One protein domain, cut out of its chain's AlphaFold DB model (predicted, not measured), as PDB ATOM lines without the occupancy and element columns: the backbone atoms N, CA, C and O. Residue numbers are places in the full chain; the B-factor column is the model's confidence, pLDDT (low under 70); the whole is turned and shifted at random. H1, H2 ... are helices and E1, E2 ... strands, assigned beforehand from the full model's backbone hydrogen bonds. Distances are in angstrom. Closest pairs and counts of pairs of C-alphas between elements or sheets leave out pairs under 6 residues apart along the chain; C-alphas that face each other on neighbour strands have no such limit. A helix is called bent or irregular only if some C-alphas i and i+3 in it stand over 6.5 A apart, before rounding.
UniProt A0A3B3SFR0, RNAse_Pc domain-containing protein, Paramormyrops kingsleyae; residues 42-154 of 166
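This is residues 42 to 154 of the 166 residues of the protein "RNAse_Pc domain-containing protein" of Paramormyrops kingsleyae (UniProt A0A3B3SFR0). Two small, strongly twisted antiparallel sheets sit one after the other along the longest axis, with E5 of the three-stranded sheet E1 E4 E5 running on into E6 of the four-stranded sheet E2 E3 E6 E7 at an angle of 86 degrees. H1 sits between the two sheets, beside E1 and E7; H2 packs over one face of the three-stranded sheet, and H3 packs on the four-stranded one. Two loops, within residues 66 to 79 and 122 to 131, lie toward one end of the longest axis. The 113 printed residues include three named helices and seven named strands in the order H1 H2 E1 H3 E2 E3 E4 E5 E6 E7, and the class is mixed, helices and strands. The whole is compact, with a radius of gyration of the C-alphas of 13.9 A and spans of 41 by 27 by 22 A.

Look first at the sheet of four strands, all antiparallel, which runs, strand beside strand, E2, residues 100 to 103, E3, residues 107 to 110, E6, residues 142 to 146, and E7, residues 149 to 153. In the hairpin E2 and E3, find N 101 and O 109 at 2.9 A; between E3 and E6, N 108 and O 143 are 2.8 A apart. E6 pairs in a staggered way, with E3 over residues 142 to 143 and with E7 over residues 143 to 146; in the hairpin E6 and E7, N 144 and O 152 are 2.9 A apart. H3, residues 89 to 95, is on this sheet at a height of 7.6 A, over none of its strands, but only just: 2 of its C-alphas fall on E6. Its closest C-alphas to E3 are those of Val 95 and Ser 110, 5.5 A apart. H1, residues 42 to 49, stands at the sheet's level, and its closest C-alphas to E7 are those of Tyr 42 and Val 151, 4.9 A apart. With its residues 46 to 49 H1 is also on the sheet of three strands, E1, residues 80 to 84, E4, residues 114 to 121, and E5, residues 132 to 139, in that order, and stands at that sheet's level too: the closest C-alphas of H1 and E1 are those of His 49 and Phe 83, 4.3 A apart. Here N 83 and O 117 of E1 and E4 are 2.8 A apart, as are N 120 and O 133 in the hairpin E4 and E5. H2, residues 56 to 65, is on one face of this sheet at a height of 8.5 A, two layers, a helix on one face of a sheet; its closest C-alphas to E5 are those of Ala 56 and Gly 134, 4.1 A apart. H2 is irregular, with C-alphas 57 and 60 at 7.8 A. Every O i to N i+4 pair is within hydrogen-bond range in H1 and H3, and 4 of 6 are in H2.

Find C-alpha 42 at (35.518, 30.891, 69.770), where H1 begins its 10.2 A. H2 covers 15.1 A, E1 13.4 A, H3 10.4 A, E2 9.0 A and E3 10.1 A. At C-alpha 114, (44.507, 16.126, 62.894), E4 sets out over 21.8 A, and E5 returns over 20.3 A. E6 covers 13.6 A, and E7 runs 11.7 A to C-alpha 153 at (35.227, 20.201, 70.765).

The two C-alphas farthest apart are those of Lys 98 and Arg 127, 40.7 A. The printed part has no cut, and the one long link, 14 residues, joins H2 to E1. The mean pLDDT of the printed part is 96.1, and no printed residue is under 70.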
ATOM      1  N   TYR A  42      34.385  31.161  70.651       97.50
ATOM      2  CA  TYR A  42      35.518  30.891  69.770       97.50
ATOM      3  C   TYR A  42      36.875  31.134  70.450       97.50
ATOM      4  O   TYR A  42      37.804  30.340  70.301       97.50
ATOM      5  N   GLN A  43      37.016  32.213  71.226       97.31
ATOM      6  CA  GLN A  43      38.233  32.450  72.008       97.31
ATOM      7  C   GLN A  43      38.439  31.344  73.048       97.31
ATOM      8  O   GLN A  43      39.550  30.815  73.150       97.31
ATOM      9  N   LYS A  44      37.367  30.932  73.736       97.44
ATOM     10  CA  LYS A  44      37.374  29.808  74.677       97.44
ATOM     11  C   LYS A  44      37.780  28.507  73.989       97.44
ATOM     12  O   LYS A  44      38.658  27.808  74.495       97.44
ATOM     13  N   PHE A  45      37.231  28.222  72.807       98.31
ATOM     14  CA  PHE A  45      37.605  27.067  71.995       98.31
ATOM     15  C   PHE A  45      39.104  27.071  71.684       98.31
ATOM     16  O   PHE A  45      39.786  26.086  71.937       98.31
ATOM     17  N   LEU A  46      39.662  28.184  71.197       97.94
ATOM     18  CA  LEU A  46      41.094  28.264  70.878       97.94
ATOM     19  C   LEU A  46      41.973  28.127  72.123       97.94
ATOM     20  O   LEU A  46      42.991  27.433  72.083       97.94
ATOM     21  N   LYS A  47      41.576  28.765  73.230       97.94
ATOM     22  CA  LYS A  47      42.255  28.641  74.523       97.94
ATOM     23  C   LYS A  47      42.338  27.175  74.938       97.94
ATOM     24  O   LYS A  47      43.421  26.716  75.303       97.94
ATOM     25  N   GLN A  48      41.228  26.447  74.843       98.44
ATOM     26  CA  GLN A  48      41.132  25.062  75.291       98.44
ATOM     27  C   GLN A  48      41.731  24.054  74.305       98.44
ATOM     28  O   GLN A  48      42.382  23.110  74.739       98.44
ATOM     29  N   HIS A  49      41.578  24.266  72.999       98.31
ATOM     30  CA  HIS A  49      41.765  23.208  72.005       98.31
ATOM     31  C   HIS A  49      42.808  23.510  70.929       98.31
ATOM     32  O   HIS A  49      43.182  22.594  70.208       98.31
ATOM     33  N   PHE A  50      43.342  24.731  70.814       98.06
ATOM     34  CA  PHE A  50      44.395  25.030  69.836       98.06
ATOM     35  C   PHE A  50      45.740  25.307  70.513       98.06
ATOM     36  O   PHE A  50      45.946  26.331  71.174       98.06
ATOM     37  N   ALA A  51      46.688  24.387  70.345       97.44
ATOM     38  CA  ALA A  51      48.030  24.513  70.900       97.44
ATOM     39  C   ALA A  51      49.060  23.932  69.920       97.44
ATOM     40  O   ALA A  51      49.464  22.782  70.073       97.44
ATOM     41  N   PRO A  52      49.511  24.708  68.918       94.94
ATOM     42  CA  PRO A  52      50.511  24.221  67.975       94.94
ATOM     43  C   PRO A  52      51.791  23.824  68.719       94.94
ATOM     44  O   PRO A  52      52.215  24.514  69.651       94.94
ATOM     45  N   LYS A  53      52.418  22.717  68.304       92.94
ATOM     46  CA  LYS A  53      53.612  22.131  68.948       92.94
ATOM     47  C   LYS A  53      53.368  21.659  70.392       92.94
ATOM     48  O   LYS A  53      54.303  21.585  71.205       92.94
ATOM     49  N   MET A  54      52.112  21.372  70.740       97.38
ATOM     50  CA  MET A  54      51.773  20.701  71.990       97.38
ATOM     51  C   MET A  54      52.344  19.282  71.993       97.38
ATOM     52  O   MET A  54      52.406  18.622  70.964       97.38
ATOM     53  N   VAL A  55      52.767  18.812  73.165       98.00
ATOM     54  CA  VAL A  55      53.253  17.441  73.366       98.00
ATOM     55  C   VAL A  55      52.687  16.887  74.668       98.00
ATOM     56  O   VAL A  55      52.456  17.646  75.611       98.00
ATOM     57  N   ALA A  56      52.519  15.566  74.747       98.00
ATOM     58  CA  ALA A  56      51.892  14.876  75.880       98.00
ATOM     59  C   ALA A  56      52.462  15.285  77.253       98.00
ATOM     60  O   ALA A  56      51.710  15.575  78.182       98.00
ATOM     61  N   LYS A  57      53.791  15.425  77.368       98.19
ATOM     62  CA  LYS A  57      54.471  15.814  78.619       98.19
ATOM     63  C   LYS A  57      54.140  17.221  79.137       98.19
ATOM     64  O   LYS A  57      54.526  17.566  80.247       98.19
ATOM     65  N   LYS A  58      53.474  18.064  78.340       98.31
ATOM     66  CA  LYS A  58      53.143  19.454  78.696       98.31
ATOM     67  C   LYS A  58      51.713  19.634  79.220       98.31
ATOM     68  O   LYS A  58      51.368  20.767  79.545       98.31
ATOM     69  N   CYS A  59      50.902  18.571  79.313       98.50
ATOM     70  CA  CYS A  59      49.488  18.659  79.704       98.50
ATOM     71  C   CYS A  59      49.256  19.480  80.983       98.50
ATOM     72  O   CYS A  59      48.546  20.482  80.929       98.50
ATOM     73  N   ASP A  60      49.915  19.120  82.090       97.75
ATOM     74  CA  ASP A  60      49.797  19.819  83.380       97.75
ATOM     75  C   ASP A  60      50.041  21.324  83.235       97.75
ATOM     76  O   ASP A  60      49.226  22.159  83.632       97.75
ATOM     77  N   ARG A  61      51.174  21.671  82.617       97.62
ATOM     78  CA  ARG A  61      51.623  23.053  82.479       97.62
ATOM     79  C   ARG A  61      50.689  23.863  81.590       97.62
ATOM     80  O   ARG A  61      50.350  24.984  81.949       97.62
ATOM     81  N   GLU A  62      50.305  23.338  80.427       98.25
ATOM     82  CA  GLU A  62      49.483  24.094  79.476       98.25
ATOM     83  C   GLU A  62      48.055  24.295  79.980       98.25
ATOM     84  O   GLU A  62      47.534  25.401  79.852       98.25
ATOM     85  N   ILE A  63      47.446  23.291  80.621       98.06
ATOM     86  CA  ILE A  63      46.108  23.425  81.219       98.06
ATOM     87  C   ILE A  63      46.100  24.489  82.320       98.06
ATOM     88  O   ILE A  63      45.217  25.349  82.344       98.06
ATOM     89  N   VAL A  64      47.106  24.481  83.202       95.81
ATOM     90  CA  VAL A  64      47.227  25.481  84.272       95.81
ATOM     91  C   VAL A  64      47.511  26.870  83.702       95.81
ATOM     92  O   VAL A  64      46.803  27.818  84.035       95.81
ATOM     93  N   LYS A  65      48.496  26.995  82.803       97.38
ATOM     94  CA  LYS A  65      48.881  28.271  82.177       97.38
ATOM     95  C   LYS A  65      47.704  28.942  81.471       97.38
ATOM     96  O   LYS A  65      47.564  30.160  81.529       97.38
ATOM     97  N   ARG A  66      46.867  28.151  80.799       97.50
ATOM     98  CA  ARG A  66      45.713  28.628  80.030       97.50
ATOM     99  C   ARG A  66      44.435  28.739  80.861       97.50
ATOM    100  O   ARG A  66      43.411  29.105  80.296       97.50
ATOM    101  N   LYS A  67      44.484  28.442  82.168       96.38
ATOM    102  CA  LYS A  67      43.322  28.477  83.073       96.38
ATOM    103  C   LYS A  67      42.137  27.683  82.506       96.38
ATOM    104  O   LYS A  67      41.032  28.194  82.377       96.38
ATOM    105  N   ILE A  68      42.402  26.446  82.085       97.56
ATOM    106  CA  ILE A  68      41.364  25.541  81.585       97.56
ATOM    107  C   ILE A  68      40.767  24.806  82.785       97.56
ATOM    108  O   ILE A  68      41.460  24.025  83.442       97.56
ATOM    109  N   TYR A  69      39.494  25.075  83.061       95.62
ATOM    110  CA  TYR A  69      38.751  24.497  84.177       95.62
ATOM    111  C   TYR A  69      37.654  23.554  83.683       95.62
ATOM    112  O   TYR A  69      37.192  23.671  82.544       95.62
ATOM    113  N   GLY A  70      37.272  22.598  84.532       94.25
ATOM    114  CA  GLY A  70      36.053  21.812  84.341       94.25
ATOM    115  C   GLY A  70      34.820  22.671  84.603       94.25
ATOM    116  O   GLY A  70      33.900  22.690  83.793       94.25
ATOM    117  N   ASP A  71      34.877  23.449  85.680       93.81
ATOM    118  CA  ASP A  71      33.880  24.443  86.052       93.81
ATOM    119  C   ASP A  71      34.555  25.791  86.364       93.81
ATOM    120  O   ASP A  71      35.574  25.854  87.058       93.81
ATOM    121  N   GLU A  72      34.008  26.878  85.814       90.06
ATOM    122  CA  GLU A  72      34.593  28.222  85.932       90.06
ATOM    123  C   GLU A  72      34.389  28.827  87.333       90.06
ATOM    124  O   GLU A  72      35.189  29.659  87.746       90.06
ATOM    125  N   GLY A  73      33.355  28.417  88.081       92.12
ATOM    126  CA  GLY A  73      33.063  28.960  89.416       92.12
ATOM    127  C   GLY A  73      33.931  28.353  90.519       92.12
ATOM    128  O   GLY A  73      34.409  29.051  91.410       92.12
ATOM    129  N   THR A  74      34.171  27.048  90.437       93.50
ATOM    130  CA  THR A  74      34.953  26.263  91.404       93.50
ATOM    131  C   THR A  74      36.416  26.104  90.999       93.50
ATOM    132  O   THR A  74      37.242  25.686  91.811       93.50
ATOM    133  N   HIS A  75      36.760  26.430  89.747       94.06
ATOM    134  CA  HIS A  75      38.085  26.219  89.163       94.06
ATOM    135  C   HIS A  75      38.580  24.761  89.241       94.06
ATOM    136  O   HIS A  75      39.799  24.509  89.309       94.06
ATOM    137  N   SER A  76      37.645  23.807  89.205       96.19
ATOM    138  CA  SER A  76      37.927  22.371  89.210       96.19
ATOM    139  C   SER A  76      38.788  21.948  88.015       96.19
ATOM    140  O   SER A  76      38.860  22.613  86.972       96.19
ATOM    141  N   CYS A  77      39.495  20.832  88.161       97.19
ATOM    142  CA  CYS A  77      40.273  20.244  87.082       97.19
ATOM    143  C   CYS A  77      39.343  19.703  85.990       97.19
ATOM    144  O   CYS A  77      38.419  18.936  86.258       97.19
ATOM    145  N   LYS A  78      39.611  20.065  84.732       96.75
ATOM    146  CA  LYS A  78      38.866  19.527  83.590       96.75
ATOM    147  C   LYS A  78      39.206  18.045  83.419       96.75
ATOM    148  O   LYS A  78      40.378  17.702  83.353       96.75
ATOM    149  N   GLN A  79      38.203  17.174  83.323       96.69
ATOM    150  CA  GLN A  79      38.427  15.721  83.268       96.69
ATOM    151  C   GLN A  79      39.224  15.288  82.029       96.69
ATOM    152  O   GLN A  79      40.184  14.522  82.125       96.69
ATOM    153  N   VAL A  80      38.848  15.816  80.864       97.50
ATOM    154  CA  VAL A  80      39.525  15.567  79.590       97.50
ATOM    155  C   VAL A  80      39.647  16.878  78.830       97.50
ATOM    156  O   VAL A  80      38.703  17.666  78.775       97.50
ATOM    157  N   ASN A  81      40.817  17.118  78.247       98.38
ATOM    158  CA  ASN A  81      41.010  18.210  77.309       98.38
ATOM    159  C   ASN A  81      41.910  17.776  76.156       98.38
ATOM    160  O   ASN A  81      43.068  17.412  76.374       98.38
ATOM    161  N   THR A  82      41.411  17.876  74.931       98.56
ATOM    162  CA  THR A  82      42.192  17.598  73.728       98.56
ATOM    163  C   THR A  82      42.714  18.883  73.089       98.56
ATOM    164  O   THR A  82      41.956  19.810  72.815       98.56
ATOM    165  N   PHE A  83      44.018  18.925  72.818       98.56
ATOM    166  CA  PHE A  83      44.664  19.970  72.031       98.56
ATOM    167  C   PHE A  83      44.932  19.481  70.609       98.56
ATOM    168  O   PHE A  83      45.579  18.456  70.416       98.56
ATOM    169  N   ILE A  84      44.518  20.263  69.621       98.06
ATOM    170  CA  ILE A  84      44.962  20.161  68.234       98.06
ATOM    171  C   ILE A  84      46.388  20.712  68.185       98.06
ATOM    172  O   ILE A  84      46.624  21.898  68.451       98.06
ATOM    173  N   ALA A  85      47.334  19.803  67.952       96.25
ATOM    174  CA  ALA A  85      48.760  20.010  68.179       96.25
ATOM    175  C   ALA A  85      49.550  20.292  66.898       96.25
ATOM    176  O   ALA A  85      50.641  20.864  66.974       96.25
ATOM    177  N   ASP A  86      48.977  19.944  65.749       88.88
ATOM    178  CA  ASP A  86      49.506  20.266  64.428       88.88
ATOM    179  C   ASP A  86      48.462  20.988  63.568       88.88
ATOM    180  O   ASP A  86      47.253  20.887  63.796       88.88
ATOM    181  N   GLY A  87      48.950  21.735  62.583       81.25
ATOM    182  CA  GLY A  87      48.156  22.552  61.680       81.25
ATOM    183  C   GLY A  87      48.070  24.024  62.082       81.25
ATOM    184  O   GLY A  87      48.567  24.490  63.113       81.25
ATOM    185  N   LYS A  88      47.435  24.797  61.207       91.56
ATOM    186  CA  LYS A  88      47.180  26.224  61.382       91.56
ATOM    187  C   LYS A  88      45.745  26.418  61.859       91.56
ATOM    188  O   LYS A  88      44.840  25.665  61.523       91.56
ATOM    189  N   LYS A  89      45.503  27.524  62.559       93.44
ATOM    190  CA  LYS A  89      44.156  27.943  62.975       93.44
ATOM    191  C   LYS A  89      43.150  27.969  61.808       93.44
ATOM    192  O   LYS A  89      41.987  27.630  61.995       93.44
ATOM    193  N   LYS A  90      43.615  28.320  60.601       95.31
ATOM    194  CA  LYS A  90      42.810  28.296  59.369       95.31
ATOM    195  C   LYS A  90      42.317  26.896  58.979       95.31
ATOM    196  O   LYS A  90      41.247  26.789  58.398       95.31
ATOM    197  N   ASP A  91      43.058  25.844  59.318       95.25
ATOM    198  CA  ASP A  91      42.699  24.472  58.959       95.25
ATOM    199  C   ASP A  91      41.532  23.996  59.836       95.25
ATOM    200  O   ASP A  91      40.608  23.355  59.347       95.25
ATOM    201  N   ILE A  92      41.515  24.409  61.110       96.69
ATOM    202  CA  ILE A  92      40.396  24.172  62.033       96.69
ATOM    203  C   ILE A  92      39.167  24.987  61.614       96.69
ATOM    204  O   ILE A  92      38.062  24.461  61.598       96.69
ATOM    205  N   LEU A  93      39.352  26.257  61.229       97.44
ATOM    206  CA  LEU A  93      38.266  27.078  60.676       97.44
ATOM    207  C   LEU A  93      37.653  26.448  59.422       97.44
ATOM    208  O   LEU A  93      36.438  26.462  59.268       97.44
ATOM    209  N   GLY A  94      38.483  25.851  58.565       97.81
ATOM    210  CA  GLY A  94      38.024  25.150  57.370       97.81
ATOM    211  C   GLY A  94      37.064  24.001  57.674       97.81
ATOM    212  O   GLY A  94      36.200  23.724  56.845       97.81
ATOM    213  N   VAL A  95      37.160  23.359  58.846       98.06
ATOM    214  CA  VAL A  95      36.211  22.307  59.260       98.06
ATOM    215  C   VAL A  95      34.792  22.863  59.370       98.06
ATOM    216  O   VAL A  95      33.859  22.179  58.979       98.06
ATOM    217  N   CYS A  96      34.629  24.117  59.796       98.25
ATOM    218  CA  CYS A  96      33.335  24.803  59.858       98.25
ATOM    219  C   CYS A  96      32.859  25.388  58.514       98.25
ATOM    220  O   CYS A  96      31.906  26.168  58.492       98.25
ATOM    221  N   ASP A  97      33.534  25.059  57.412       96.62
ATOM    222  CA  ASP A  97      33.191  25.492  56.058       96.62
ATOM    223  C   ASP A  97      33.267  24.281  55.108       96.62
ATOM    224  O   ASP A  97      32.407  23.408  55.163       96.62
ATOM    225  N   LYS A  98      34.295  24.178  54.255       97.06
ATOM    226  CA  LYS A  98      34.391  23.127  53.217       97.06
ATOM    227  C   LYS A  98      35.199  21.883  53.609       97.06
ATOM    228  O   LYS A  98      35.205  20.900  52.871       97.06
ATOM    229  N   ALA A  99      35.929  21.915  54.722       97.31
ATOM    230  CA  ALA A  99      36.813  20.825  55.155       97.31
ATOM    231  C   ALA A  99      36.197  19.926  56.243       97.31
ATOM    232  O   ALA A  99      36.906  19.106  56.838       97.31
ATOM    233  N   GLY A 100      34.899  20.074  56.505       97.31
ATOM    234  CA  GLY A 100      34.121  19.207  57.380       97.31
ATOM    235  C   GLY A 100      32.915  18.597  56.672       97.31
ATOM    236  O   GLY A 100      32.576  18.976  55.553       97.31
ATOM    237  N   SER A 101      32.289  17.636  57.341       97.69
ATOM    238  CA  SER A 101      31.036  16.994  56.939       97.69
ATOM    239  C   SER A 101      30.059  16.995  58.122       97.69
ATOM    240  O   SER A 101      30.513  16.985  59.273       97.69
ATOM    241  N   PRO A 102      28.734  16.993  57.886       97.50
ATOM    242  CA  PRO A 102      27.750  16.873  58.960       97.50
ATOM    243  C   PRO A 102      27.995  15.638  59.839       97.50
ATOM    244  O   PRO A 102      28.354  14.570  59.344       97.50
ATOM    245  N   TYR A 103      27.790  15.785  61.147       96.81
ATOM    246  CA  TYR A 103      27.891  14.713  62.137       96.81
ATOM    247  C   TYR A 103      26.692  14.784  63.107       96.81
ATOM    248  O   TYR A 103      26.195  15.887  63.367       96.81
ATOM    249  N   PRO A 104      26.199  13.648  63.645       95.50
ATOM    250  CA  PRO A 104      25.051  13.640  64.552       95.50
ATOM    251  C   PRO A 104      25.177  14.629  65.719       95.50
ATOM    252  O   PRO A 104      26.266  14.854  66.244       95.50
ATOM    253  N   GLY A 105      24.044  15.198  66.148       94.94
ATOM    254  CA  GLY A 105      23.992  16.128  67.285       94.94
ATOM    255  C   GLY A 105      24.333  17.587  66.954       94.94
ATOM    256  O   GLY A 105      24.793  18.316  67.836       94.94
ATOM    257  N   ASN A 106      24.113  18.017  65.704       95.56
ATOM    258  CA  ASN A 106      24.494  19.345  65.205       95.56
ATOM    259  C   ASN A 106      26.002  19.612  65.384       95.56
ATOM    260  O   ASN A 106      26.436  20.619  65.950       95.56
ATOM    261  N   LEU A 107      26.794  18.629  64.960       97.94
ATOM    262  CA  LEU A 107      28.247  18.653  64.993       97.94
ATOM    263  C   LEU A 107      28.795  18.541  63.569       97.94
ATOM    264  O   LEU A 107      28.086  18.253  62.602       97.94
ATOM    265  N   THR A 108      30.093  18.758  63.443       98.31
ATOM    266  CA  THR A 108      30.832  18.673  62.192       98.31
ATOM    267  C   THR A 108      32.069  17.824  62.424       98.31
ATOM    268  O   THR A 108      32.851  18.093  63.337       98.31
ATOM    269  N   ILE A 109      32.246  16.789  61.609       97.88
ATOM    270  CA  ILE A 109      33.445  15.954  61.613       97.88
ATOM    271  C   ILE A 109      34.426  16.464  60.562       97.88
ATOM    272  O   ILE A 109      34.023  16.828  59.458       97.88
ATOM    273  N   SER A 110      35.720  16.489  60.873       97.50
ATOM    274  CA  SER A 110      36.732  16.877  59.896       97.50
ATOM    275  C   SER A 110      36.907  15.831  58.795       97.50
ATOM    276  O   SER A 110      36.944  14.624  59.040       97.50
ATOM    277  N   ASN A 111      37.095  16.289  57.558       96.44
ATOM    278  CA  ASN A 111      37.311  15.392  56.420       96.44
ATOM    279  C   ASN A 111      38.702  14.743  56.468       96.44
ATOM    280  O   ASN A 111      38.864  13.589  56.070       96.44
ATOM    281  N   LYS A 112      39.692  15.464  57.010       95.06
ATOM    282  CA  LYS A 112      41.068  14.995  57.224       95.06
ATOM    283  C   LYS A 112      41.370  14.832  58.720       95.06
ATOM    284  O   LYS A 112      40.759  15.532  59.535       95.06
ATOM    285  N   PRO A 113      42.278  13.917  59.096       95.81
ATOM    286  CA  PRO A 113      42.701  13.772  60.479       95.81
ATOM    287  C   PRO A 113      43.599  14.936  60.919       95.81
ATOM    288  O   PRO A 113      44.286  15.552  60.107       95.81
ATOM    289  N   PHE A 114      43.608  15.195  62.224       96.38
ATOM    290  CA  PHE A 114      44.507  16.126  62.894       96.38
ATOM    291  C   PHE A 114      45.388  15.366  63.883       96.38
ATOM    292  O   PHE A 114      44.939  14.405  64.516       96.38
ATOM    293  N   HIS A 115      46.623  15.831  64.063       96.75
ATOM    294  CA  HIS A 115      47.441  15.400  65.188       96.75
ATOM    295  C   HIS A 115      46.948  16.079  66.466       96.75
ATOM    296  O   HIS A 115      46.877  17.312  66.549       96.75
ATOM    297  N   VAL A 116      46.609  15.275  67.470       97.88
ATOM    298  CA  VAL A 116      46.026  15.754  68.722       97.88
ATOM    299  C   VAL A 116      46.724  15.163  69.940       97.88
ATOM    300  O   VAL A 116      47.209  14.031  69.926       97.88
ATOM    301  N   ILE A 117      46.728  15.937  71.022       98.31
ATOM    302  CA  ILE A 117      47.190  15.530  72.347       98.31
ATOM    303  C   ILE A 117      46.000  15.577  73.298       98.31
ATOM    304  O   ILE A 117      45.507  16.657  73.624       98.31
ATOM    305  N   THR A 118      45.550  14.418  73.765       98.38
ATOM    306  CA  THR A 118      44.482  14.318  74.763       98.38
ATOM    307  C   THR A 118      45.082  14.253  76.157       98.38
ATOM    308  O   THR A 118      45.822  13.331  76.482       98.38
ATOM    309  N   CYS A 119      44.744  15.227  76.993       98.38
ATOM    310  CA  CYS A 119      45.116  15.277  78.397       98.38
ATOM    311  C   CYS A 119      43.960  14.736  79.243       98.38
ATOM    312  O   CYS A 119      42.894  15.347  79.283       98.38
ATOM    313  N   LYS A 120      44.171  13.608  79.923       97.75
ATOM    314  CA  LYS A 120      43.204  12.990  80.844       97.75
ATOM    315  C   LYS A 120      43.656  13.200  82.280       97.75
ATOM    316  O   LYS A 120      44.824  12.944  82.586       97.75
ATOM    317  N   LEU A 121      42.769  13.694  83.137       97.56
ATOM    318  CA  LEU A 121      43.055  13.900  84.553       97.56
ATOM    319  C   LEU A 121      43.469  12.570  85.206       97.56
ATOM    320  O   LEU A 121      42.903  11.517  84.918       97.56
ATOM    321  N   LYS A 122      44.497  12.608  86.054       95.94
ATOM    322  CA  LYS A 122      44.947  11.466  86.853       95.94
ATOM    323  C   LYS A 122      44.168  11.422  88.163       95.94
ATOM    324  O   LYS A 122      44.043  12.437  88.841       95.94
ATOM    325  N   GLY A 123      43.758  10.222  88.565       88.81
ATOM    326  CA  GLY A 123      43.004  10.014  89.800       88.81
ATOM    327  C   GLY A 123      41.535  10.427  89.673       88.81
ATOM    328  O   GLY A 123      41.053  10.717  88.584       88.81
ATOM    329  N   LYS A 124      40.815  10.401  90.800       79.25
ATOM    330  CA  LYS A 124      39.369  10.690  90.858       79.25
ATOM    331  C   LYS A 124      39.035  12.089  91.390       79.25
ATOM    332  O   LYS A 124      37.885  12.497  91.314       79.25
ATOM    333  N   SER A 125      40.010  12.805  91.958       83.38
ATOM    334  CA  SER A 125      39.791  14.149  92.497       83.38
ATOM    335  C   SER A 125      40.038  15.203  91.427       83.38
ATOM    336  O   SER A 125      41.060  15.185  90.748       83.38
ATOM    337  N   ASP A 126      39.117  16.151  91.328       87.00
ATOM    338  CA  ASP A 126      39.199  17.338  90.484       87.00
ATOM    339  C   ASP A 126      39.747  18.565  91.234       87.00
ATOM    340  O   ASP A 126      39.729  19.684  90.714       87.00
ATOM    341  N   ARG A 127      40.270  18.367  92.451       88.62
ATOM    342  CA  ARG A 127      40.933  19.421  93.219       88.62
ATOM    343  C   ARG A 127      42.343  19.669  92.695       88.62
ATOM    344  O   ARG A 127      43.059  18.766  92.267       88.62
ATOM    345  N   ARG A 128      42.763  20.931  92.763       88.25
ATOM    346  CA  ARG A 128      44.126  21.344  92.409       88.25
ATOM    347  C   ARG A 128      45.135  20.822  93.445       88.25
ATOM    348  O   ARG A 128      44.789  20.758  94.620       88.25
ATOM    349  N   PRO A 129      46.387  20.519  93.047       92.12
ATOM    350  CA  PRO A 129      46.969  20.688  91.712       92.12
ATOM    351  C   PRO A 129      46.566  19.584  90.721       92.12
ATOM    352  O   PRO A 129      46.704  18.398  90.996       92.12
ATOM    353  N   CYS A 130      46.143  19.981  89.519       94.94
ATOM    354  CA  CYS A 130      45.734  19.040  88.478       94.94
ATOM    355  C   CYS A 130      46.946  18.333  87.854       94.94
ATOM    356  O   CYS A 130      47.896  18.994  87.423       94.94
ATOM    357  N   LYS A 131      46.883  17.004  87.749       97.06
ATOM    358  CA  LYS A 131      47.893  16.166  87.089       97.06
ATOM    359  C   LYS A 131      47.250  15.365  85.974       97.06
ATOM    360  O   LYS A 131      46.194  14.786  86.179       97.06
ATOM    361  N   TYR A 132      47.894  15.282  84.821       97.88
ATOM    362  CA  TYR A 132      47.326  14.684  83.621       97.88
ATOM    363  C   TYR A 132      48.237  13.603  83.041       97.88
ATOM    364  O   TYR A 132      49.465  13.635  83.154       97.88
ATOM    365  N   ARG A 133      47.614  12.618  82.397       97.94
ATOM    366  CA  ARG A 133      48.245  11.733  81.419       97.94
ATOM    367  C   ARG A 133      47.966  12.309  80.033       97.94
ATOM    368  O   ARG A 133      46.813  12.576  79.707       97.94
ATOM    369  N   GLY A 134      49.014  12.524  79.246       98.00
ATOM    370  CA  GLY A 134      48.886  12.923  77.849       98.00
ATOM    371  C   GLY A 134      48.972  11.706  76.938       98.00
ATOM    372  O   GLY A 134      49.931  10.949  77.048       98.00
ATOM    373  N   ASP A 135      48.016  11.558  76.029       97.38
ATOM    374  CA  ASP A 135      48.029  10.558  74.963       97.38
ATOM    375  C   ASP A 135      48.105  11.286  73.608       97.38
ATOM    376  O   ASP A 135      47.385  12.263  73.378       97.38
ATOM    377  N   SER A 136      48.991  10.837  72.720       96.94
ATOM    378  CA  SER A 136      49.143  11.383  71.366       96.94
ATOM    379  C   SER A 136      48.440  10.482  70.356       96.94
ATOM    380  O   SER A 136      48.502   9.263  70.481       96.94
ATOM    381  N   SER A 137      47.748  11.069  69.379       95.88
ATOM    382  CA  SER A 137      47.079  10.313  68.312       95.88
ATOM    383  C   SER A 137      46.843  11.182  67.079       95.88
ATOM    384  O   SER A 137      46.845  12.411  67.176       95.88
ATOM    385  N   THR A 138      46.574  10.546  65.944       95.81
ATOM    386  CA  THR A 138      46.136  11.209  64.711       95.81
ATOM    387  C   THR A 138      44.739  10.709  64.367       95.81
ATOM    388  O   THR A 138      44.544   9.520  64.149       95.81
ATOM    389  N   ARG A 139      43.741  11.598  64.372       95.81
ATOM    390  CA  ARG A 139      42.327  11.216  64.202       95.81
ATOM    391  C   ARG A 139      41.488  12.353  63.643       95.81
ATOM    392  O   ARG A 139      41.887  13.516  63.723       95.81
ATOM    393  N   LYS A 140      40.313  12.039  63.095       96.88
ATOM    394  CA  LYS A 140      39.323  13.075  62.761       96.88
ATOM    395  C   LYS A 140      38.811  13.733  64.042       96.88
ATOM    396  O   LYS A 140      38.643  13.064  65.063       96.88
ATOM    397  N   ILE A 141      38.580  15.039  63.986       97.31
ATOM    398  CA  ILE A 141      38.002  15.802  65.095       97.31
ATOM    399  C   ILE A 141      36.516  16.014  64.846       97.31
ATOM    400  O   ILE A 141      36.088  16.119  63.697       97.31
ATOM    401  N   VAL A 142      35.746  16.098  65.923       98.00
ATOM    402  CA  VAL A 142      34.325  16.434  65.884       98.00
ATOM    403  C   VAL A 142      34.139  17.710  66.692       98.00
ATOM    404  O   VAL A 142      34.579  17.794  67.838       98.00
ATOM    405  N   ILE A 143      33.546  18.727  66.079       98.31
ATOM    406  CA  ILE A 143      33.394  20.060  66.665       98.31
ATOM    407  C   ILE A 143      31.990  20.605  66.414       98.31
ATOM    408  O   ILE A 143      31.324  20.196  65.467       98.31
ATOM    409  N   ARG A 144      31.548  21.558  67.233       98.50
ATOM    410  CA  ARG A 144      30.391  22.400  66.902       98.50
ATOM    411  C   ARG A 144      30.864  23.683  66.246       98.50
ATOM    412  O   ARG A 144      31.835  24.290  66.709       98.50
ATOM    413  N   CYS A 145      30.129  24.110  65.230       98.56
ATOM    414  CA  CYS A 145      30.369  25.349  64.513       98.56
ATOM    415  C   CYS A 145      29.181  26.303  64.672       98.56
ATOM    416  O   CYS A 145      28.035  25.897  64.514       98.56
ATOM    417  N   GLU A 146      29.461  27.575  64.937       97.94
ATOM    418  CA  GLU A 146      28.482  28.667  64.949       97.94
ATOM    419  C   GLU A 146      29.029  29.803  64.088       97.94
ATOM    420  O   GLU A 146      30.171  30.223  64.273       97.94
ATOM    421  N   ASN A 147      28.251  30.292  63.116       96.38
ATOM    422  CA  ASN A 147      28.677  31.361  62.200       96.38
ATOM    423  C   ASN A 147      30.064  31.106  61.569       96.38
ATOM    424  O   ASN A 147      30.906  32.002  61.502       96.38
ATOM    425  N   LYS A 148      30.314  29.861  61.132       96.69
ATOM    426  CA  LYS A 148      31.597  29.378  60.576       96.69
ATOM    427  C   LYS A 148      32.790  29.394  61.546       96.69
ATOM    428  O   LYS A 148      33.936  29.257  61.119       96.69
ATOM    429  N   LEU A 149      32.550  29.536  62.849       98.19
ATOM    430  CA  LEU A 149      33.579  29.494  63.886       98.19
ATOM    431  C   LEU A 149      33.420  28.251  64.767       98.19
ATOM    432  O   LEU A 149      32.301  27.926  65.159       98.19
ATOM    433  N   PRO A 150      34.519  27.574  65.138       98.25
ATOM    434  CA  PRO A 150      34.462  26.463  66.073       98.25
ATOM    435  C   PRO A 150      34.212  26.976  67.493       98.25
ATOM    436  O   PRO A 150      34.915  27.868  67.972       98.25
ATOM    437  N   VAL A 151      33.225  26.401  68.174       98.31
ATOM    438  CA  VAL A 151      32.807  26.834  69.522       98.31
ATOM    439  C   VAL A 151      32.865  25.723  70.569       98.31
ATOM    440  O   VAL A 151      32.962  26.017  71.757       98.31
ATOM    441  N   HIS A 152      32.871  24.455  70.150       98.06
ATOM    442  CA  HIS A 152      32.954  23.289  71.040       98.06
ATOM    443  C   HIS A 152      33.753  22.161  70.384       98.06
ATOM    444  O   HIS A 152      33.657  21.974  69.173       98.06
ATOM    445  N   TYR A 153      34.527  21.420  71.178       98.19
ATOM    446  CA  TYR A 153      35.227  20.201  70.765       98.19
ATOM    447  C   TYR A 153      34.574  19.003  71.456       98.19
ATOM    448  O   TYR A 153      34.465  18.983  72.682       98.19
ATOM    449  N   GLU A 154      34.187  17.991  70.685       97.75
ATOM    450  CA  GLU A 154      33.571  16.781  71.218       97.75
ATOM    451  C   GLU A 154      34.643  15.777  71.671       97.75
ATOM    452  O   GLU A 154      35.370  15.183  70.867       97.75
TER     453      GLU A 154